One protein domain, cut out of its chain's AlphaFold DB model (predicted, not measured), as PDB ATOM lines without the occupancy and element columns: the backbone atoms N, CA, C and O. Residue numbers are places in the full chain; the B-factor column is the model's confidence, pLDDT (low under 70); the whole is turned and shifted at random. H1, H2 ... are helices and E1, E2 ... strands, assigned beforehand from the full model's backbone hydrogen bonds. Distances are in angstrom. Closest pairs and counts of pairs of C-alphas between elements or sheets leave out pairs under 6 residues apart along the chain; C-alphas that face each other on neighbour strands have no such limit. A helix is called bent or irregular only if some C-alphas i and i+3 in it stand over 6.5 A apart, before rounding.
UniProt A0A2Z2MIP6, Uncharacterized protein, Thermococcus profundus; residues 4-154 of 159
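AT A GLANCE: This is residues 4 to 154 of the 159 residues of an uncharacterized protein of Thermococcus profundus (UniProt A0A2Z2MIP6). One long, strongly twisted sheet of ten strands curls round a single helix, H1. E8, the longest strand, bends and joins the two parts of the sheet, the meander E1 E2 E3 E4 and the group E5, E6, E9 and E10; the far ends of the hairpins E3 and E4 and E7 and E8 reach to opposite ends of the long axis. The printed part has 151 residues, with eight strands, then H1, then E9 and E10; the branched sheet is antiparallel in its neighbour pairs, and the class is mostly strand. The whole is compact by its radius of gyration of the C-alphas, 16.8 A, yet elongated in outline, with spans of 64 by 36 by 25 A.

IN THESE COORDINATES: E8, residues 99 to 113, is 34.9 A long and bends by 81 degrees at residue 106; its C-alpha 99 is at (52.853, -39.982, 42.684). E1, residues 13 to 22, begins with C-alpha 13 at (41.914, -18.153, 20.482) and bends by 99 degrees at residue 19. E2 is residues 26 to 32. E3, residues 35 to 44, is 26.9 A long, and E4, residues 52 to 62, is 27.4 A long and bends by 63 degrees at residue 57. E5 is residues 68 to 73, E6 residues 78 to 85 and E7 residues 92 to 96. H1, residues 120 to 134, is 21.7 A long and irregular: C-alphas 130 and 133 are 7.1 A apart. E9 is residues 137 to 143, and E10, residues 147 to 153, ends with C-alpha 153 at (49.540, -30.964, 33.676).

HOW THE PARTS SIT: The pairing of E8 is staggered: residues 99 to 103 pair with E7 (N 94 and O 101, 3.0 A), 104 to 111 with E6 (N 80 and O 109, 2.9 A) and 111 to 113 with E1 (N 112 and O 21, 2.8 A). E1 and E6 lie on opposite sides of E8. From E1 the meander, each strand the antiparallel neighbour of the one before, runs through E2 (N 17 and O 29, 2.8 A) and E3 (N 30 and O 37, 2.8 A) to the edge strand E4 (N 38 and O 59, 2.8 A). From E6 the sheet goes on to E5 (N 70 and O 81, 2.8 A), E10 (N 71 and O 150, 2.8 A) and the edge strand E9 (N 139 and O 151, 2.7 A). H1 is on this sheet. Its closest C-alphas to E1 are those of Ala 130 and Leu 14, 5.2 A apart; to E5, those of Ser 124 and Glu 73, 7.1 A. H1 and E10 are near each other, with 8 pairs of C-alphas within 10 A. In H1, 9 of 11 O i to N i+4 pairs are within hydrogen-bond range.

THE WHOLE: The two C-alphas farthest apart, those of Phe 48 and Gly 98, are 64.5 A apart. The printed part has no cut, and no link between named elements is long. The mean pLDDT of the printed part is 78.5; it is under 70 at residues 47, 49 to 51, 67, 84 to 106 and 136 to 154.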
ATOM      1  N   ARG A   4      42.088 -10.093  17.976       87.50
ATOM      2  CA  ARG A   4      43.018 -10.750  17.042       87.50
ATOM      3  C   ARG A   4      44.282  -9.938  16.753       87.50
ATOM      4  O   ARG A   4      45.317 -10.531  16.484       87.50
ATOM      5  N   ASP A   5      44.207  -8.612  16.861       89.81
ATOM      6  CA  ASP A   5      45.333  -7.710  16.592       89.81
ATOM      7  C   ASP A   5      46.408  -7.795  17.692       89.81
ATOM      8  O   ASP A   5      47.509  -7.276  17.528       89.81
ATOM      9  N   TYR A   6      46.099  -8.443  18.823       91.38
ATOM     10  CA  TYR A   6      46.995  -8.594  19.975       91.38
ATOM     11  C   TYR A   6      47.615  -9.995  20.093       91.38
ATOM     12  O   TYR A   6      48.344 -10.255  21.058       91.38
ATOM     13  N   LEU A   7      47.311 -10.905  19.161       93.44
ATOM     14  CA  LEU A   7      47.817 -12.278  19.177       93.44
ATOM     15  C   LEU A   7      49.273 -12.336  18.699       93.44
ATOM     16  O   LEU A   7      49.660 -11.666  17.742       93.44
ATOM     17  N   MET A   8      50.084 -13.150  19.371       91.12
ATOM     18  CA  MET A   8      51.461 -13.435  18.961       91.12
ATOM     19  C   MET A   8      51.488 -14.371  17.737       91.12
ATOM     20  O   MET A   8      50.514 -15.085  17.484       91.12
ATOM     21  N   PRO A   9      52.603 -14.450  16.987       91.12
ATOM     22  CA  PRO A   9      52.752 -15.448  15.930       91.12
ATOM     23  C   PRO A   9      52.484 -16.876  16.438       91.12
ATOM     24  O   PRO A   9      53.026 -17.304  17.461       91.12
ATOM     25  N   GLY A  10      51.621 -17.610  15.729       90.56
ATOM     26  CA  GLY A  10      51.192 -18.963  16.112       90.56
ATOM     27  C   GLY A  10      50.261 -19.028  17.332       90.56
ATOM     28  O   GLY A  10      49.980 -20.122  17.827       90.56
ATOM     29  N   GLU A  11      49.794 -17.889  17.846       94.00
ATOM     30  CA  GLU A  11      48.768 -17.826  18.883       94.00
ATOM     31  C   GLU A  11      47.368 -17.806  18.260       94.00
ATOM     32  O   GLU A  11      47.098 -17.043  17.332       94.00
ATOM     33  N   TYR A  12      46.459 -18.619  18.791       93.94
ATOM     34  CA  TYR A  12      45.061 -18.646  18.379       93.94
ATOM     35  C   TYR A  12      44.131 -18.754  19.587       93.94
ATOM     36  O   TYR A  12      44.478 -19.298  20.637       93.94
ATOM     37  N   ILE A  13      42.936 -18.187  19.436       95.44
ATOM     38  CA  ILE A  13      41.914 -18.153  20.482       95.44
ATOM     39  C   ILE A  13      41.207 -19.508  20.522       95.44
ATOM     40  O   ILE A  13      40.703 -19.975  19.505       95.44
ATOM     41  N   LEU A  14      41.151 -20.107  21.709       94.81
ATOM     42  CA  LEU A  14      40.446 -21.357  21.992       94.81
ATOM     43  C   LEU A  14      39.020 -21.083  22.475       94.81
ATOM     44  O   LEU A  14      38.080 -21.745  22.050       94.81
ATOM     45  N   ALA A  15      38.853 -20.078  23.337       95.38
ATOM     46  CA  ALA A  15      37.545 -19.652  23.819       95.38
ATOM     47  C   ALA A  15      37.533 -18.173  24.205       95.38
ATOM     48  O   ALA A  15      38.558 -17.594  24.568       95.38
ATOM     49  N   VAL A  16      36.338 -17.581  24.177       95.81
ATOM     50  CA  VAL A  16      36.069 -16.244  24.714       95.81
ATOM     51  C   VAL A  16      34.875 -16.325  25.652       95.81
ATOM     52  O   VAL A  16      33.796 -16.761  25.259       95.81
ATOM     53  N   VAL A  17      35.064 -15.859  26.881       95.31
ATOM     54  CA  VAL A  17      34.032 -15.742  27.909       95.31
ATOM     55  C   VAL A  17      33.773 -14.256  28.142       95.31
ATOM     56  O   VAL A  17      34.682 -13.504  28.495       95.31
ATOM     57  N   LYS A  18      32.539 -13.811  27.909       94.25
ATOM     58  CA  LYS A  18      32.115 -12.415  28.102       94.25
ATOM     59  C   LYS A  18      31.226 -12.286  29.337       94.25
ATOM     60  O   LYS A  18      30.651 -13.273  29.786       94.25
ATOM     61  N   LYS A  19      31.048 -11.049  29.812       94.00
ATOM     62  CA  LYS A  19      30.165 -10.705  30.945       94.00
ATOM     63  C   LYS A  19      30.555 -11.428  32.240       94.00
ATOM     64  O   LYS A  19      29.704 -11.902  32.987       94.00
ATOM     65  N   ILE A  20      31.849 -11.501  32.495       94.38
ATOM     66  CA  ILE A  20      32.393 -12.005  33.757       94.38
ATOM     67  C   ILE A  20      32.887 -10.838  34.609       94.38
ATOM     68  O   ILE A  20      32.873  -9.684  34.175       94.38
ATOM     69  N   ASP A  21      33.328 -11.129  35.821       94.62
ATOM     70  CA  ASP A  21      34.172 -10.225  36.590       94.62
ATOM     71  C   ASP A  21      35.466 -10.945  36.959       94.62
ATOM     72  O   ASP A  21      35.501 -11.775  37.860       94.62
ATOM     73  N   ALA A  22      36.531 -10.676  36.213       91.75
ATOM     74  CA  ALA A  22      37.848 -11.211  36.501       91.75
ATOM     75  C   ALA A  22      38.671 -10.167  37.258       91.75
ATOM     76  O   ALA A  22      38.937  -9.072  36.750       91.75
ATOM     77  N   THR A  23      39.123 -10.523  38.463       85.50
ATOM     78  CA  THR A  23      39.960  -9.681  39.343       85.50
ATOM     79  C   THR A  23      39.357  -8.312  39.699       85.50
ATOM     80  O   THR A  23      40.102  -7.383  40.007       85.50
ATOM     81  N   GLY A  24      38.031  -8.149  39.615       85.94
ATOM     82  CA  GLY A  24      37.337  -6.881  39.884       85.94
ATOM     83  C   GLY A  24      37.429  -5.850  38.753       85.94
ATOM     84  O   GLY A  24      36.822  -4.785  38.838       85.94
ATOM     85  N   ASN A  25      38.210  -6.130  37.703       90.25
ATOM     86  CA  ASN A  25      38.684  -5.113  36.758       90.25
ATOM     87  C   ASN A  25      38.437  -5.457  35.284       90.25
ATOM     88  O   ASN A  25      38.479  -4.564  34.430       90.25
ATOM     89  N   PHE A  26      38.176  -6.725  34.963       95.25
ATOM     90  CA  PHE A  26      38.022  -7.186  33.585       95.25
ATOM     91  C   PHE A  26      36.695  -7.905  33.369       95.25
ATOM     92  O   PHE A  26      36.297  -8.761  34.152       95.25
ATOM     93  N   ARG A  27      36.015  -7.569  32.272       95.50
ATOM     94  CA  ARG A  27      34.675  -8.076  31.944       95.50
ATOM     95  C   ARG A  27      34.667  -9.226  30.947       95.50
ATOM     96  O   ARG A  27      33.617  -9.826  30.708       95.50
ATOM     97  N   ASN A  28      35.819  -9.523  30.356       95.62
ATOM     98  CA  ASN A  28      35.978 -10.593  29.387       95.62
ATOM     99  C   ASN A  28      37.296 -11.332  29.619       95.62
ATOM    100  O   ASN A  28      38.291 -10.746  30.051       95.62
ATOM    101  N   LEU A  29      37.287 -12.610  29.267       96.62
ATOM    102  CA  LEU A  29      38.440 -13.493  29.239       96.62
ATOM    103  C   LEU A  29      38.516 -14.136  27.856       96.62
ATOM    104  O   LEU A  29      37.523 -14.662  27.361       96.62
ATOM    105  N   ALA A  30      39.696 -14.150  27.257       96.75
ATOM    106  CA  ALA A  30      40.023 -15.065  26.179       96.75
ATOM    107  C   ALA A  30      41.049 -16.085  26.665       96.75
ATOM    108  O   ALA A  30      42.017 -15.740  27.345       96.75
ATOM    109  N   VAL A  31      40.823 -17.341  26.304       95.88
ATOM    110  CA  VAL A  31      41.768 -18.439  26.494       95.88
ATOM    111  C   VAL A  31      42.421 -18.686  25.142       95.88
ATOM    112  O   VAL A  31      41.715 -18.902  24.157       95.88
ATOM    113  N   THR A  32      43.747 -18.631  25.074       95.44
ATOM    114  CA  THR A  32      44.513 -18.964  23.865       95.44
ATOM    115  C   THR A  32      45.312 -20.239  24.084       95.44
ATOM    116  O   THR A  32      45.360 -20.770  25.191       95.44
ATOM    117  N   ASN A  33      45.979 -20.732  23.043       91.75
ATOM    118  CA  ASN A  33      46.933 -21.837  23.175       91.75
ATOM    119  C   ASN A  33      48.183 -21.504  24.012       91.75
ATOM    120  O   ASN A  33      48.990 -22.397  24.255       91.75
ATOM    121  N   LYS A  34      48.358 -20.247  24.449       92.50
ATOM    122  CA  LYS A  34      49.578 -19.765  25.118       92.50
ATOM    123  C   LYS A  34      49.332 -19.010  26.425       92.50
ATOM    124  O   LYS A  34      50.220 -18.936  27.279       92.50
ATOM    125  N   ARG A  35      48.176 -18.363  26.580       93.31
ATOM    126  CA  ARG A  35      47.910 -17.455  27.702       93.31
ATOM    127  C   ARG A  35      46.424 -17.239  27.945       93.31
ATOM    128  O   ARG A  35      45.576 -17.500  27.094       93.31
ATOM    129  N   PHE A  36      46.126 -16.684  29.112       95.19
ATOM    130  CA  PHE A  36      44.853 -16.026  29.371       95.19
ATOM    131  C   PHE A  36      44.981 -14.538  29.051       95.19
ATOM    132  O   PHE A  36      45.975 -13.898  29.404       95.19
ATOM    133  N   ILE A  37      43.971 -13.980  28.393       96.25
ATOM    134  CA  ILE A  37      43.880 -12.553  28.093       96.25
ATOM    135  C   ILE A  37      42.627 -12.023  28.780       96.25
ATOM    136  O   ILE A  37      41.510 -12.335  28.373       96.25
ATOM    137  N   LEU A  38      42.807 -11.221  29.822       96.56
ATOM    138  CA  LEU A  38      41.730 -10.480  30.468       96.56
ATOM    139  C   LEU A  38      41.572  -9.146  29.751       96.56
ATOM    140  O   LEU A  38      42.563  -8.450  29.538       96.56
ATOM    141  N   PHE A  39      40.359  -8.780  29.347       96.19
ATOM    142  CA  PHE A  39      40.166  -7.550  28.582       96.19
ATOM    143  C   PHE A  39      38.794  -6.912  28.775       96.19
ATOM    144  O   PHE A  39      37.791  -7.563  29.074       96.19
ATOM    145  N   ASN A  40      38.753  -5.603  28.543       95.25
ATOM    146  CA  ASN A  40      37.529  -4.817  28.456       95.25
ATOM    147  C   ASN A  40      37.328  -4.335  27.024       95.25
ATOM    148  O   ASN A  40      38.292  -4.085  26.298       95.25
ATOM    149  N   THR A  41      36.068  -4.173  26.636       92.69
ATOM    150  CA  THR A  41      35.691  -3.517  25.389       92.69
ATOM    151  C   THR A  41      34.998  -2.195  25.695       92.69
ATOM    152  O   THR A  41      34.356  -2.029  26.731       92.69
ATOM    153  N   LYS A  42      35.133  -1.232  24.788       90.25
ATOM    154  CA  LYS A  42      34.314  -0.021  24.733       90.25
ATOM    155  C   LYS A  42      33.606   0.013  23.390       90.25
ATOM    156  O   LYS A  42      34.190  -0.362  22.374       90.25
ATOM    157  N   ARG A  43      32.356   0.468  23.377       84.19
ATOM    158  CA  ARG A  43      31.667   0.746  22.118       84.19
ATOM    159  C   ARG A  43      32.166   2.070  21.570       84.19
ATOM    160  O   ARG A  43      32.194   3.069  22.285       84.19
ATOM    161  N   LYS A  44      32.553   2.067  20.303       77.44
ATOM    162  CA  LYS A  44      32.833   3.272  19.538       77.44
ATOM    163  C   LYS A  44      31.724   3.421  18.507       77.44
ATOM    164  O   LYS A  44      31.630   2.609  17.587       77.44
ATOM    165  N   MET A  45      30.879   4.433  18.696       73.00
ATOM    166  CA  MET A  45      29.910   4.827  17.675       73.00
ATOM    167  C   MET A  45      30.679   5.429  16.503       73.00
ATOM    168  O   MET A  45      31.477   6.350  16.680       73.00
ATOM    169  N   ILE A  46      30.452   4.885  15.312       72.88
ATOM    170  CA  ILE A  46      31.011   5.408  14.069       72.88
ATOM    171  C   ILE A  46      29.847   6.049  13.306       72.88
ATOM    172  O   ILE A  46      28.833   5.373  13.113       72.88
ATOM    173  N   PRO A  47      29.949   7.318  12.867       58.34
ATOM    174  CA  PRO A  47      28.918   7.920  12.030       58.34
ATOM    175  C   PRO A  47      28.715   7.050  10.781       58.34
ATOM    176  O   PRO A  47      29.674   6.781  10.063       58.34
ATOM    177  N   PHE A  48      27.481   6.590  10.550       71.06
ATOM    178  CA  PHE A  48      27.078   5.739   9.413       71.06
ATOM    179  C   PHE A  48      27.649   4.306   9.381       71.06
ATOM    180  O   PHE A  48      27.555   3.630   8.357       71.06
ATOM    181  N   GLY A  49      28.199   3.804  10.493       66.25
ATOM    182  CA  GLY A  49      28.709   2.432  10.613       66.25
ATOM    183  C   GLY A  49      27.998   1.608  11.688       66.25
ATOM    184  O   GLY A  49      27.269   2.136  12.522       66.25
ATOM    185  N   LYS A  50      28.238   0.291  11.696       66.94
ATOM    186  CA  LYS A  50      27.876  -0.558  12.843       66.94
ATOM    187  C   LYS A  50      28.759  -0.189  14.037       66.94
ATOM    188  O   LYS A  50      29.959   0.027  13.857       66.94
ATOM    189  N   ASP A  51      28.176  -0.171  15.234       68.25
ATOM    190  CA  ASP A  51      28.919  -0.041  16.490       68.25
ATOM    191  C   ASP A  51      30.105  -1.009  16.498       68.25
ATOM    192  O   ASP A  51      29.937  -2.219  16.316       68.25
ATOM    193  N   LYS A  52      31.312  -0.477  16.713       76.06
ATOM    194  CA  LYS A  52      32.522  -1.293  16.823       76.06
ATOM    195  C   LYS A  52      32.914  -1.421  18.290       76.06
ATOM    196  O   LYS A  52      33.126  -0.417  18.971       76.06
ATOM    197  N   GLU A  53      33.019  -2.654  18.782       81.44
ATOM    198  CA  GLU A  53      33.674  -2.924  20.064       81.44
ATOM    199  C   GLU A  53      35.191  -2.842  19.865       81.44
ATOM    200  O   GLU A  53      35.773  -3.584  19.074       81.44
ATOM    201  N   GLU A  54      35.841  -1.924  20.576       89.50
ATOM    202  CA  GLU A  54      37.299  -1.813  20.622       89.50
ATOM    203  C   GLU A  54      37.811  -2.250  21.992       89.50
ATOM    204  O   GLU A  54      37.196  -1.939  23.013       89.50
ATOM    205  N   ILE A  55      38.960  -2.928  22.028       91.88
ATOM    206  CA  ILE A  55      39.647  -3.239  23.287       91.88
ATOM    207  C   ILE A  55      40.062  -1.927  23.969       91.88
ATOM    208  O   ILE A  55      40.700  -1.074  23.351       91.88
ATOM    209  N   SER A  56      39.672  -1.749  25.234       91.94
ATOM    210  CA  SER A  56      39.967  -0.548  26.031       91.94
ATOM    211  C   SER A  56      41.028  -0.777  27.104       91.94
ATOM    212  O   SER A  56      41.782   0.140  27.413       91.94
ATOM    213  N   ASN A  57      41.094  -1.987  27.656       92.38
ATOM    214  CA  ASN A  57      42.095  -2.407  28.631       92.38
ATOM    215  C   ASN A  57      42.386  -3.898  28.437       92.38
ATOM    216  O   ASN A  57      41.482  -4.647  28.055       92.38
ATOM    217  N   MET A  58      43.618  -4.325  28.707       94.56
ATOM    218  CA  MET A  58      44.056  -5.706  28.525       94.56
ATOM    219  C   MET A  58      45.145  -6.086  29.532       94.56
ATOM    220  O   MET A  58      46.090  -5.334  29.753       94.56
ATOM    221  N   HIS A  59      45.054  -7.296  30.076       94.69
ATOM    222  CA  HIS A  59      46.100  -7.939  30.857       94.69
ATOM    223  C   HIS A  59      46.349  -9.353  30.328       94.69
ATOM    224  O   HIS A  59      45.413 -10.096  30.040       94.69
ATOM    225  N   SER A  60      47.619  -9.716  30.159       93.44
ATOM    226  CA  SER A  60      48.036 -11.007  29.605       93.44
ATOM    227  C   SER A  60      48.747 -11.841  30.654       93.44
ATOM    228  O   SER A  60      49.702 -11.375  31.271       93.44
ATOM    229  N   ILE A  61      48.315 -13.090  30.797       92.12
ATOM    230  CA  ILE A  61      48.835 -14.030  31.783       92.12
ATOM    231  C   ILE A  61      49.323 -15.279  31.047       92.12
ATOM    232  O   ILE A  61      48.536 -16.150  30.672       92.12
ATOM    233  N   VAL A  62      50.631 -15.335  30.804       89.56
ATOM    234  CA  VAL A  62      51.267 -16.384  29.999       89.56
ATOM    235  C   VAL A  62      51.396 -17.691  30.775       89.56
ATOM    236  O   VAL A  62      51.863 -17.691  31.915       89.56
ATOM    237  N   PHE A  63      51.002 -18.792  30.128       85.25
ATOM    238  CA  PHE A  63      51.206 -20.159  30.609       85.25
ATOM    239  C   PHE A  63      51.875 -21.078  29.577       85.25
ATOM    240  O   PHE A  63      52.056 -22.262  29.842       85.25
ATOM    241  N   GLU A  64      52.231 -20.575  28.394       73.38
ATOM    242  CA  GLU A  64      53.073 -21.287  27.437       73.38
ATOM    243  C   GLU A  64      54.374 -21.678  28.157       73.38
ATOM    244  O   GLU A  64      55.122 -20.806  28.601       73.38
ATOM    245  N   ASN A  65      54.609 -22.987  28.314       71.44
ATOM    246  CA  ASN A  65      55.687 -23.611  29.107       71.44
ATOM    247  C   ASN A  65      55.468 -23.710  30.628       71.44
ATOM    248  O   ASN A  65      56.370 -24.131  31.352       71.44
ATOM    249  N   SER A  66      54.286 -23.369  31.133       72.81
ATOM    250  CA  SER A  66      53.949 -23.615  32.532       72.81
ATOM    251  C   SER A  66      53.737 -25.105  32.791       72.81
ATOM    252  O   SER A  66      53.042 -25.752  32.010       72.81
ATOM    253  N   PRO A  67      54.233 -25.650  33.916       68.81
ATOM    254  CA  PRO A  67      53.984 -27.029  34.303       68.81
ATOM    255  C   PRO A  67      52.537 -27.460  34.316       68.81
ATOM    256  O   PRO A  67      52.193 -28.591  33.965       68.81
ATOM    257  N   ALA A  68      51.711 -26.562  34.831       76.19
ATOM    258  CA  ALA A  68      50.362 -26.881  35.185       76.19
ATOM    259  C   ALA A  68      49.508 -25.626  35.281       76.19
ATOM    260  O   ALA A  68      49.990 -24.540  35.621       76.19
ATOM    261  N   ILE A  69      48.221 -25.826  35.030       83.25
ATOM    262  CA  ILE A  69      47.159 -24.878  35.338       83.25
ATOM    263  C   ILE A  69      46.214 -25.583  36.298       83.25
ATOM    264  O   ILE A  69      45.718 -26.664  36.004       83.25
ATOM    265  N   GLN A  70      45.946 -24.980  37.443       82.88
ATOM    266  CA  GLN A  70      44.927 -25.436  38.373       82.88
ATOM    267  C   GLN A  70      43.697 -24.549  38.244       82.88
ATOM    268  O   GLN A  70      43.805 -23.326  38.309       82.88
ATOM    269  N   ILE A  71      42.536 -25.173  38.081       86.44
ATOM    270  CA  ILE A  71      41.232 -24.518  38.102       86.44
ATOM    271  C   ILE A  71      40.490 -25.026  39.334       86.44
ATOM    272  O   ILE A  71      40.237 -26.224  39.473       86.44
ATOM    273  N   LEU A  72      40.182 -24.109  40.242       84.25
ATOM    274  CA  LEU A  72      39.412 -24.356  41.450       84.25
ATOM    275  C   LEU A  72      38.060 -23.663  41.308       84.25
ATOM    276  O   LEU A  72      38.001 -22.482  40.984       84.25
ATOM    277  N   GLU A  73      36.981 -24.380  41.571       87.06
ATOM    278  CA  GLU A  73      35.620 -23.851  41.519       87.06
ATOM    279  C   GLU A  73      34.938 -24.076  42.870       87.06
ATOM    280  O   GLU A  73      34.968 -25.189  43.409       87.06
ATOM    281  N   ASN A  74      34.324 -23.019  43.396       85.69
ATOM    282  CA  ASN A  74      33.377 -23.073  44.506       85.69
ATOM    283  C   ASN A  74      32.109 -22.270  44.145       85.69
ATOM    284  O   ASN A  74      31.950 -21.825  43.008       85.69
ATOM    285  N   GLU A  75      31.201 -22.089  45.103       86.12
ATOM    286  CA  GLU A  75      29.935 -21.368  44.883       86.12
ATOM    287  C   GLU A  75      30.112 -19.860  44.631       86.12
ATOM    288  O   GLU A  75      29.220 -19.217  44.083       86.12
ATOM    289  N   GLU A  76      31.264 -19.290  44.991       88.75
ATOM    290  CA  GLU A  76      31.527 -17.851  44.908       88.75
ATOM    291  C   GLU A  76      32.338 -17.462  43.669       88.75
ATOM    292  O   GLU A  76      32.134 -16.383  43.103       88.75
ATOM    293  N   ARG A  77      33.288 -18.308  43.245       91.50
ATOM    294  CA  ARG A  77      34.242 -17.982  42.181       91.50
ATOM    295  C   ARG A  77      34.882 -19.197  41.511       91.50
ATOM    296  O   ARG A  77      34.968 -20.292  42.067       91.50
ATOM    297  N   VAL A  78      35.450 -18.938  40.337       91.94
ATOM    298  CA  VAL A  78      36.450 -19.793  39.687       91.94
ATOM    299  C   VAL A  78      37.825 -19.162  39.889       91.94
ATOM    300  O   VAL A  78      38.070 -18.037  39.462       91.94
ATOM    301  N   GLU A  79      38.739 -19.864  40.541       91.44
ATOM    302  CA  GLU A  79      40.136 -19.468  40.702       91.44
ATOM    303  C   GLU A  79      41.015 -20.251  39.729       91.44
ATOM    304  O   GLU A  79      40.955 -21.477  39.655       91.44
ATOM    305  N   ILE A  80      41.850 -19.533  38.985       90.19
ATOM    306  CA  ILE A  80      42.793 -20.106  38.031       90.19
ATOM    307  C   ILE A  80      44.190 -19.775  38.513       90.19
ATOM    308  O   ILE A  80      44.535 -18.606  38.676       90.19
ATOM    309  N   SER A  81      44.997 -20.809  38.712       86.19
ATOM    310  CA  SER A  81      46.369 -20.700  39.186       86.19
ATOM    311  C   SER A  81      47.327 -21.354  38.198       86.19
ATOM    312  O   SER A  81      47.100 -22.468  37.740       86.19
ATOM    313  N   ILE A  82      48.416 -20.665  37.870       85.38
ATOM    314  CA  ILE A  82      49.429 -21.112  36.913       85.38
ATOM    315  C   ILE A  82      50.713 -21.433  37.674       85.38
ATOM    316  O   ILE A  82      51.276 -20.587  38.380       85.38
ATOM    317  N   CYS A  83      51.194 -22.658  37.507       77.88
ATOM    318  CA  CYS A  83      52.459 -23.113  38.071       77.88
ATOM    319  C   CYS A  83      53.618 -22.680  37.176       77.88
ATOM    320  O   CYS A  83      53.498 -22.802  35.963       77.88
ATOM    321  N   ARG A  84      54.743 -22.221  37.744       61.84
ATOM    322  CA  ARG A  84      55.964 -21.913  36.961       61.84
ATOM    323  C   ARG A  84      57.140 -22.860  37.188       61.84
ATOM    324  O   ARG A  84      57.951 -22.992  36.284       61.84
ATOM    325  N   PHE A  85      57.252 -23.521  38.342       58.25
ATOM    326  CA  PHE A  85      58.425 -24.347  38.665       58.25
ATOM    327  C   PHE A  85      58.066 -25.606  39.469       58.25
ATOM    328  O   PHE A  85      56.968 -25.683  40.029       58.25
ATOM    329  N   PHE A  86      59.048 -26.523  39.547       53.09
ATOM    330  CA  PHE A  86      59.178 -27.707  40.421       53.09
ATOM    331  C   PHE A  86      60.398 -27.545  41.386       53.09
ATOM    332  O   PHE A  86      61.365 -28.289  41.334       53.09
ATOM    333  N   ASN A  87      60.435 -26.514  42.227       43.31
ATOM    334  CA  ASN A  87      61.308 -26.362  43.397       43.31
ATOM    335  C   ASN A  87      60.725 -26.993  44.692       43.31
ATOM    336  O   ASN A  87      59.895 -26.372  45.353       43.31
ATOM    337  N   ARG A  88      61.207 -28.181  45.086       43.12
ATOM    338  CA  ARG A  88      60.775 -28.947  46.281       43.12
ATOM    339  C   ARG A  88      60.569 -28.128  47.569       43.12
ATOM    340  O   ARG A  88      59.694 -28.493  48.347       43.12
ATOM    341  N   ASP A  89      61.301 -27.033  47.774       39.28
ATOM    342  CA  ASP A  89      61.321 -26.297  49.047       39.28
ATOM    343  C   ASP A  89      60.150 -25.308  49.234       39.28
ATOM    344  O   ASP A  89      59.900 -24.842  50.343       39.28
ATOM    345  N   LEU A  90      59.399 -24.982  48.171       39.16
ATOM    346  CA  LEU A  90      58.339 -23.949  48.182       39.16
ATOM    347  C   LEU A  90      56.943 -24.487  47.811       39.16
ATOM    348  O   LEU A  90      56.076 -23.730  47.367       39.16
ATOM    349  N   MET A  91      56.720 -25.801  47.919       47.88
ATOM    350  CA  MET A  91      55.653 -26.465  47.160       47.88
ATOM    351  C   MET A  91      54.500 -27.013  47.976       47.88
ATOM    352  O   MET A  91      54.679 -27.650  49.008       47.88
ATOM    353  N   LYS A  92      53.286 -26.825  47.439       48.72
ATOM    354  CA  LYS A  92      52.120 -27.601  47.860       48.72
ATOM    355  C   LYS A  92      52.228 -28.997  47.261       48.72
ATOM    356  O   LYS A  92      52.339 -29.145  46.045       48.72
ATOM    357  N   GLN A  93      52.180 -29.990  48.139       53.72
ATOM    358  CA  GLN A  93      52.127 -31.401  47.797       53.72
ATOM    359  C   GLN A  93      50.784 -31.717  47.130       53.72
ATOM    360  O   GLN A  93      49.725 -31.464  47.707       53.72
ATOM    361  N   VAL A  94      50.827 -32.255  45.913       53.50
ATOM    362  CA  VAL A  94      49.659 -32.836  45.244       53.50
ATOM    363  C   VAL A  94      49.920 -34.330  45.098       53.50
ATOM    364  O   VAL A  94      50.782 -34.729  44.318       53.50
ATOM    365  N   GLU A  95      49.200 -35.148  45.864       43.47
ATOM    366  CA  GLU A  95      49.262 -36.609  45.765       43.47
ATOM    367  C   GLU A  95      48.168 -37.132  44.839       43.47
ATOM    368  O   GLU A  95      46.986 -36.817  45.014       43.47
ATOM    369  N   LYS A  96      48.546 -37.959  43.861       47.78
ATOM    370  CA  LYS A  96      47.584 -38.725  43.063       47.78
ATOM    371  C   LYS A  96      48.224 -39.996  42.512       47.78
ATOM    372  O   LYS A  96      49.310 -39.946  41.956       47.78
ATOM    373  N   ASN A  97      47.530 -41.130  42.630       43.47
ATOM    374  CA  ASN A  97      48.003 -42.454  42.189       43.47
ATOM    375  C   ASN A  97      49.344 -42.891  42.820       43.47
ATOM    376  O   ASN A  97      50.094 -43.640  42.205       43.47
ATOM    377  N   GLY A  98      49.661 -42.411  44.030       47.28
ATOM    378  CA  GLY A  98      50.950 -42.672  44.685       47.28
ATOM    379  C   GLY A  98      52.116 -41.833  44.152       47.28
ATOM    380  O   GLY A  98      53.236 -41.986  44.629       47.28
ATOM    381  N   GLU A  99      51.867 -40.929  43.201       40.47
ATOM    382  CA  GLU A  99      52.853 -39.982  42.684       40.47
ATOM    383  C   GLU A  99      52.678 -38.619  43.365       40.47
ATOM    384  O   GLU A  99      51.569 -38.072  43.430       40.47
ATOM    385  N   THR A 100      53.787 -38.067  43.859       51.03
ATOM    386  CA  THR A 100      53.819 -36.762  44.523       51.03
ATOM    387  C   THR A 100      54.367 -35.702  43.582       51.03
ATOM    388  O   THR A 100      55.540 -35.731  43.206       51.03
ATOM    389  N   TYR A 101      53.527 -34.727  43.248       53.16
ATOM    390  CA  TYR A 101      53.903 -33.579  42.433       53.16
ATOM    391  C   TYR A 101      54.103 -32.353  43.322       53.16
ATOM    392  O   TYR A 101      53.299 -32.069  44.214       53.16
ATOM    393  N   TYR A 102      55.166 -31.604  43.049       54.59
ATOM    394  CA  TYR A 102      55.502 -30.375  43.754       54.59
ATOM    395  C   TYR A 102      55.355 -29.209  42.773       54.59
ATOM    396  O   TYR A 102      56.003 -29.208  41.739       54.59
ATOM    397  N   CYS A 103      54.531 -28.195  43.049       58.25
ATOM    398  CA  CYS A 103      54.469 -27.020  42.171       58.25
ATOM    399  C   CYS A 103      54.380 -25.696  42.934       58.25
ATOM    400  O   CYS A 103      53.809 -25.620  44.025       58.25
ATOM    401  N   SER A 104      54.969 -24.645  42.352       63.22
ATOM    402  CA  SER A 104      54.915 -23.278  42.878       63.22
ATOM    403  C   SER A 104      54.047 -22.468  41.936       63.22
ATOM    404  O   SER A 104      54.394 -22.262  40.763       63.22
ATOM    405  N   PHE A 105      52.919 -22.011  42.459       66.88
ATOM    406  CA  PHE A 105      52.012 -21.132  41.744       66.88
ATOM    407  C   PHE A 105      52.631 -19.742  41.678       66.88
ATOM    408  O   PHE A 105      52.896 -19.126  42.706       66.88
ATOM    409  N   ALA A 106      52.902 -19.269  40.466       69.88
ATOM    410  CA  ALA A 106      53.502 -17.954  40.263       69.88
ATOM    411  C   ALA A 106      52.469 -16.876  39.963       69.88
ATOM    412  O   ALA A 106      52.766 -15.690  40.073       69.88
ATOM    413  N   TYR A 107      51.278 -17.284  39.532       82.62
ATOM    414  CA  TYR A 107      50.203 -16.364  39.228       82.62
ATOM    415  C   TYR A 107      48.863 -17.029  39.507       82.62
ATOM    416  O   TYR A 107      48.666 -18.187  39.137       82.62
ATOM    417  N   SER A 108      47.944 -16.293  40.118       87.25
ATOM    418  CA  SER A 108      46.552 -16.701  40.245       87.25
ATOM    419  C   SER A 108      45.622 -15.522  40.003       87.25
ATOM    420  O   SER A 108      45.970 -14.367  40.247       87.25
ATOM    421  N   PHE A 109      44.434 -15.816  39.492       91.75
ATOM    422  CA  PHE A 109      43.360 -14.844  39.368       91.75
ATOM    423  C   PHE A 109      42.007 -15.501  39.602       91.75
ATOM    424  O   PHE A 109      41.838 -16.706  39.415       91.75
ATOM    425  N   SER A 110      41.037 -14.692  40.017       94.19
ATOM    426  CA  SER A 110      39.674 -15.142  40.291       94.19
ATOM    427  C   SER A 110      38.690 -14.546  39.295       94.19
ATOM    428  O   SER A 110      38.823 -13.386  38.897       94.19
ATOM    429  N   ILE A 111      37.702 -15.352  38.928       94.44
ATOM    430  CA  ILE A 111      36.578 -15.003  38.074       94.44
ATOM    431  C   ILE A 111      35.294 -15.185  38.873       94.44
ATOM    432  O   ILE A 111      35.052 -16.246  39.447       94.44
ATOM    433  N   TYR A 112      34.458 -14.162  38.845       93.25
ATOM    434  CA  TYR A 112      33.126 -14.141  39.421       93.25
ATOM    435  C   TYR A 112      32.093 -14.039  38.295       93.25
ATOM    436  O   TYR A 112      32.370 -13.521  37.203       93.25
ATOM    437  N   THR A 113      30.892 -14.549  38.553       89.44
ATOM    438  CA  THR A 113      29.756 -14.355  37.649       89.44
ATOM    439  C   THR A 113      29.213 -12.926  37.766       89.44
ATOM    440  O   THR A 113      29.458 -12.227  38.749       89.44
ATOM    441  N   THR A 114      28.473 -12.472  36.755       90.00
ATOM    442  CA  THR A 114      27.738 -11.200  36.800       90.00
ATOM    443  C   THR A 114      26.247 -11.467  36.619       90.00
ATOM    444  O   THR A 114      25.870 -12.516  36.108       90.00
ATOM    445  N   PHE A 115      25.390 -10.507  36.981       79.62
ATOM    446  CA  PHE A 115      23.924 -10.657  36.975       79.62
ATOM    447  C   PHE A 115      23.321 -11.175  35.648       79.62
ATOM    448  O   PHE A 115      22.263 -11.786  35.660       79.62
ATOM    449  N   ASN A 116      23.997 -10.970  34.511       87.00
ATOM    450  CA  ASN A 116      23.589 -11.467  33.185       87.00
ATOM    451  C   ASN A 116      24.717 -12.238  32.469       87.00
ATOM    452  O   ASN A 116      24.777 -12.267  31.231       87.00
ATOM    453  N   GLY A 117      25.675 -12.745  33.242       88.19
ATOM    454  CA  GLY A 117      26.810 -13.523  32.768       88.19
ATOM    455  C   GLY A 117      26.555 -15.028  32.837       88.19
ATOM    456  O   GLY A 117      25.544 -15.460  33.384       88.19
ATOM    457  N   PRO A 118      27.476 -15.834  32.287       92.88
ATOM    458  CA  PRO A 118      27.464 -17.276  32.503       92.88
ATOM    459  C   PRO A 118      27.638 -17.608  33.993       92.88
ATOM    460  O   PRO A 118      28.311 -16.885  34.739       92.88
ATOM    461  N   SER A 119      27.052 -18.719  34.423       94.38
ATOM    462  CA  SER A 119      27.269 -19.292  35.753       94.38
ATOM    463  C   SER A 119      28.729 -19.721  35.946       94.38
ATOM    464  O   SER A 119      29.461 -19.956  34.984       94.38
ATOM    465  N   LEU A 120      29.171 -19.866  37.200       91.75
ATOM    466  CA  LEU A 120      30.541 -20.305  37.508       91.75
ATOM    467  C   LEU A 120      30.857 -21.691  36.927       91.75
ATOM    468  O   LEU A 120      31.946 -21.891  36.392       91.75
ATOM    469  N   SER A 121      29.882 -22.604  36.946       90.62
ATOM    470  CA  SER A 121      29.999 -23.938  36.345       90.62
ATOM    471  C   SER A 121      30.177 -23.867  34.826       90.62
ATOM    472  O   SER A 121      31.046 -24.545  34.272       90.62
ATOM    473  N   GLU A 122      29.429 -22.994  34.141       93.25
ATOM    474  CA  GLU A 122      29.599 -22.761  32.701       93.25
ATOM    475  C   GLU A 122      30.966 -22.149  32.392       93.25
ATOM    476  O   GLU A 122      31.660 -22.648  31.512       93.25
ATOM    477  N   ILE A 123      31.394 -21.124  33.140       93.19
ATOM    478  CA  ILE A 123      32.719 -20.499  32.983       93.19
ATOM    479  C   ILE A 123      33.816 -21.556  33.139       93.19
ATOM    480  O   ILE A 123      34.677 -21.702  32.273       93.19
ATOM    481  N   SER A 124      33.766 -22.310  34.234       91.25
ATOM    482  CA  SER A 124      34.701 -23.386  34.542       91.25
ATOM    483  C   SER A 124      34.709 -24.439  33.433       91.25
ATOM    484  O   SER A 124      35.770 -24.810  32.940       91.25
ATOM    485  N   SER A 125      33.539 -24.892  32.974       91.62
ATOM    486  CA  SER A 125      33.415 -25.839  31.859       91.62
ATOM    487  C   SER A 125      34.039 -25.293  30.571       91.62
ATOM    488  O   SER A 125      34.916 -25.934  30.000       91.62
ATOM    489  N   MET A 126      33.695 -24.068  30.164       93.88
ATOM    490  CA  MET A 126      34.237 -23.432  28.960       93.88
ATOM    491  C   MET A 126      35.763 -23.339  28.985       93.88
ATOM    492  O   MET A 126      36.409 -23.608  27.976       93.88
ATOM    493  N   ILE A 127      36.353 -22.972  30.125       92.50
ATOM    494  CA  ILE A 127      37.811 -22.855  30.252       92.50
ATOM    495  C   ILE A 127      38.466 -24.237  30.202       92.50
ATOM    496  O   ILE A 127      39.474 -24.409  29.519       92.50
ATOM    497  N   ARG A 128      37.889 -25.234  30.879       88.81
ATOM    498  CA  ARG A 128      38.384 -26.617  30.862       88.81
ATOM    499  C   ARG A 128      38.347 -27.220  29.460       88.81
ATOM    500  O   ARG A 128      39.347 -27.765  29.002       88.81
ATOM    501  N   GLU A 129      37.227 -27.062  28.759       91.19
ATOM    502  CA  GLU A 129      37.062 -27.503  27.371       91.19
ATOM    503  C   GLU A 129      38.029 -26.779  26.430       91.19
ATOM    504  O   GLU A 129      38.664 -27.415  25.591       91.19
ATOM    505  N   ALA A 130      38.218 -25.468  26.614       91.69
ATOM    506  CA  ALA A 130      39.174 -24.692  25.833       91.69
ATOM    507  C   ALA A 130      40.609 -25.189  26.020       91.69
ATOM    508  O   ALA A 130      41.350 -25.278  25.049       91.69
ATOM    509  N   LEU A 131      41.005 -25.528  27.249       88.44
ATOM    510  CA  LEU A 131      42.345 -26.032  27.541       88.44
ATOM    511  C   LEU A 131      42.531 -27.500  27.147       88.44
ATOM    512  O   LEU A 131      43.678 -27.917  26.998       88.44
ATOM    513  N   ARG A 132      41.457 -28.285  26.954       86.56
ATOM    514  CA  ARG A 132      41.524 -29.736  26.669       86.56
ATOM    515  C   ARG A 132      42.530 -30.110  25.573       86.56
ATOM    516  O   ARG A 132      43.290 -31.045  25.808       86.56
ATOM    517  N   PRO A 133      42.634 -29.397  24.436       84.94
ATOM    518  CA  PRO A 133      43.620 -29.709  23.398       84.94
ATOM    519  C   PRO A 133      45.084 -29.523  23.831       84.94
ATOM    520  O   PRO A 133      45.982 -30.073  23.200       84.94
ATOM    521  N   LEU A 134      45.336 -28.727  24.873       80.19
ATOM    522  CA  LEU A 134      46.672 -28.454  25.417       80.19
ATOM    523  C   LEU A 134      47.041 -29.415  26.553       80.19
ATOM    524  O   LEU A 134      48.204 -29.507  26.946       80.19
ATOM    525  N   ILE A 135      46.043 -30.096  27.117       75.12
ATOM    526  CA  ILE A 135      46.195 -30.938  28.293       75.12
ATOM    527  C   ILE A 135      46.786 -32.276  27.877       75.12
ATOM    528  O   ILE A 135      46.207 -33.032  27.103       75.12
ATOM    529  N   LYS A 136      47.943 -32.586  28.457       67.88
ATOM    530  CA  LYS A 136      48.595 -33.889  28.315       67.88
ATOM    531  C   LYS A 136      48.023 -34.913  29.282       67.88
ATOM    532  O   LYS A 136      47.826 -36.069  28.921       67.88
ATOM    533  N   ARG A 137      47.774 -34.482  30.522       66.00
ATOM    534  CA  ARG A 137      47.249 -35.321  31.602       66.00
ATOM    535  C   ARG A 137      46.353 -34.492  32.515       66.00
ATOM    536  O   ARG A 137      46.744 -33.427  32.995       66.00
ATOM    537  N   GLU A 138      45.150 -34.996  32.770       61.81
ATOM    538  CA  GLU A 138      44.190 -34.382  33.686       61.81
ATOM    539  C   GLU A 138      44.352 -34.962  35.102       61.81
ATOM    540  O   GLU A 138      44.131 -36.147  35.369       61.81
ATOM    541  N   LEU A 139      44.746 -34.110  36.045       59.06
ATOM    542  CA  LEU A 139      44.819 -34.423  37.467       59.06
ATOM    543  C   LEU A 139      43.574 -33.879  38.178       59.06
ATOM    544  O   LEU A 139      43.572 -32.812  38.786       59.06
ATOM    545  N   ILE A 140      42.492 -34.654  38.143       56.78
ATOM    546  CA  ILE A 140      41.339 -34.445  39.031       56.78
ATOM    547  C   ILE A 140      41.777 -34.679  40.486       56.78
ATOM    548  O   ILE A 140      42.318 -35.747  40.779       56.78
ATOM    549  N   GLY A 141      41.545 -33.716  41.374       53.38
ATOM    550  CA  GLY A 141      41.776 -33.842  42.815       53.38
ATOM    551  C   GLY A 141      40.744 -33.012  43.576       53.38
ATOM    552  O   GLY A 141      40.177 -32.093  43.010       53.38
ATOM    553  N   ASN A 142      40.483 -33.303  44.846       48.22
ATOM    554  CA  ASN A 142      39.573 -32.488  45.661       48.22
ATOM    555  C   ASN A 142      40.388 -31.688  46.674       48.22
ATOM    556  O   ASN A 142      41.247 -32.249  47.355       48.22
ATOM    557  N   ARG A 143      40.126 -30.382  46.794       49.44
ATOM    558  CA  ARG A 143      40.779 -29.533  47.799       49.44
ATOM    559  C   ARG A 143      39.797 -29.258  48.939       49.44
ATOM    560  O   ARG A 143      39.152 -28.220  48.983       49.44
ATOM    561  N   GLY A 144      39.684 -30.205  49.867       52.06
ATOM    562  CA  GLY A 144      38.683 -30.145  50.940       52.06
ATOM    563  C   GLY A 144      37.261 -30.451  50.448       52.06
ATOM    564  O   GLY A 144      37.084 -30.986  49.356       52.06
ATOM    565  N   LYS A 145      36.248 -30.150  51.276       52.28
ATOM    566  CA  LYS A 145      34.831 -30.465  50.990       52.28
ATOM    567  C   LYS A 145      34.135 -29.459  50.059       52.28
ATOM    568  O   LYS A 145      33.123 -29.810  49.469       52.28
ATOM    569  N   GLU A 146      34.674 -28.247  49.920       57.69
ATOM    570  CA  GLU A 146      33.978 -27.108  49.287       57.69
ATOM    571  C   GLU A 146      34.534 -26.708  47.912       57.69
ATOM    572  O   GLU A 146      33.928 -25.895  47.219       57.69
ATOM    573  N   TRP A 147      35.668 -27.278  47.487       49.62
ATOM    574  CA  TRP A 147      36.305 -26.931  46.215       49.62
ATOM    575  C   TRP A 147      36.364 -28.120  45.268       49.62
ATOM    576  O   TRP A 147      37.028 -29.127  45.545       49.62
ATOM    577  N   LYS A 148      35.760 -27.955  44.090       58.84
ATOM    578  CA  LYS A 148      36.029 -28.825  42.945       58.84
ATOM    579  C   LYS A 148      37.339 -28.363  42.323       58.84
ATOM    580  O   LYS A 148      37.443 -27.229  41.861       58.84
ATOM    581  N   SER A 149      38.353 -29.222  42.343       56.03
ATOM    582  CA  SER A 149      39.669 -28.911  41.792       56.03
ATOM    583  C   SER A 149      39.936 -29.760  40.555       56.03
ATOM    584  O   SER A 149      39.868 -30.988  40.578       56.03
ATOM    585  N   VAL A 150      40.313 -29.108  39.464       55.91
ATOM    586  CA  VAL A 150      40.921 -29.798  38.332       55.91
ATOM    587  C   VAL A 150      42.277 -29.176  38.082       55.91
ATOM    588  O   VAL A 150      42.396 -27.992  37.779       55.91
ATOM    589  N   SER A 151      43.319 -29.974  38.278       56.59
ATOM    590  CA  SER A 151      44.680 -29.587  37.943       56.59
ATOM    591  C   SER A 151      45.035 -30.205  36.601       56.59
ATOM    592  O   SER A 151      44.821 -31.387  36.361       56.59
ATOM    593  N   TYR A 152      45.577 -29.401  35.712       58.56
ATOM    594  CA  TYR A 152      45.999 -29.810  34.390       58.56
ATOM    595  C   TYR A 152      47.508 -29.791  34.340       58.56
ATOM    596  O   TYR A 152      48.096 -28.741  34.573       58.56
ATOM    597  N   LEU A 153      48.128 -30.929  34.035       56.31
ATOM    598  CA  LEU A 153      49.540 -30.964  33.676       56.31
ATOM    599  C   LEU A 153      49.657 -30.646  32.183       56.31
ATOM    600  O   LEU A 153      49.052 -31.315  31.340       56.31
ATOM    601  N   LEU A 154      50.445 -29.623  31.867       56.62
ATOM    602  CA  LEU A 154      50.714 -29.192  30.493       56.62
ATOM    603  C   LEU A 154      52.039 -29.755  29.953       56.62
ATOM    604  O   LEU A 154      52.376 -29.543  28.788       56.62
TER     605      LEU A 154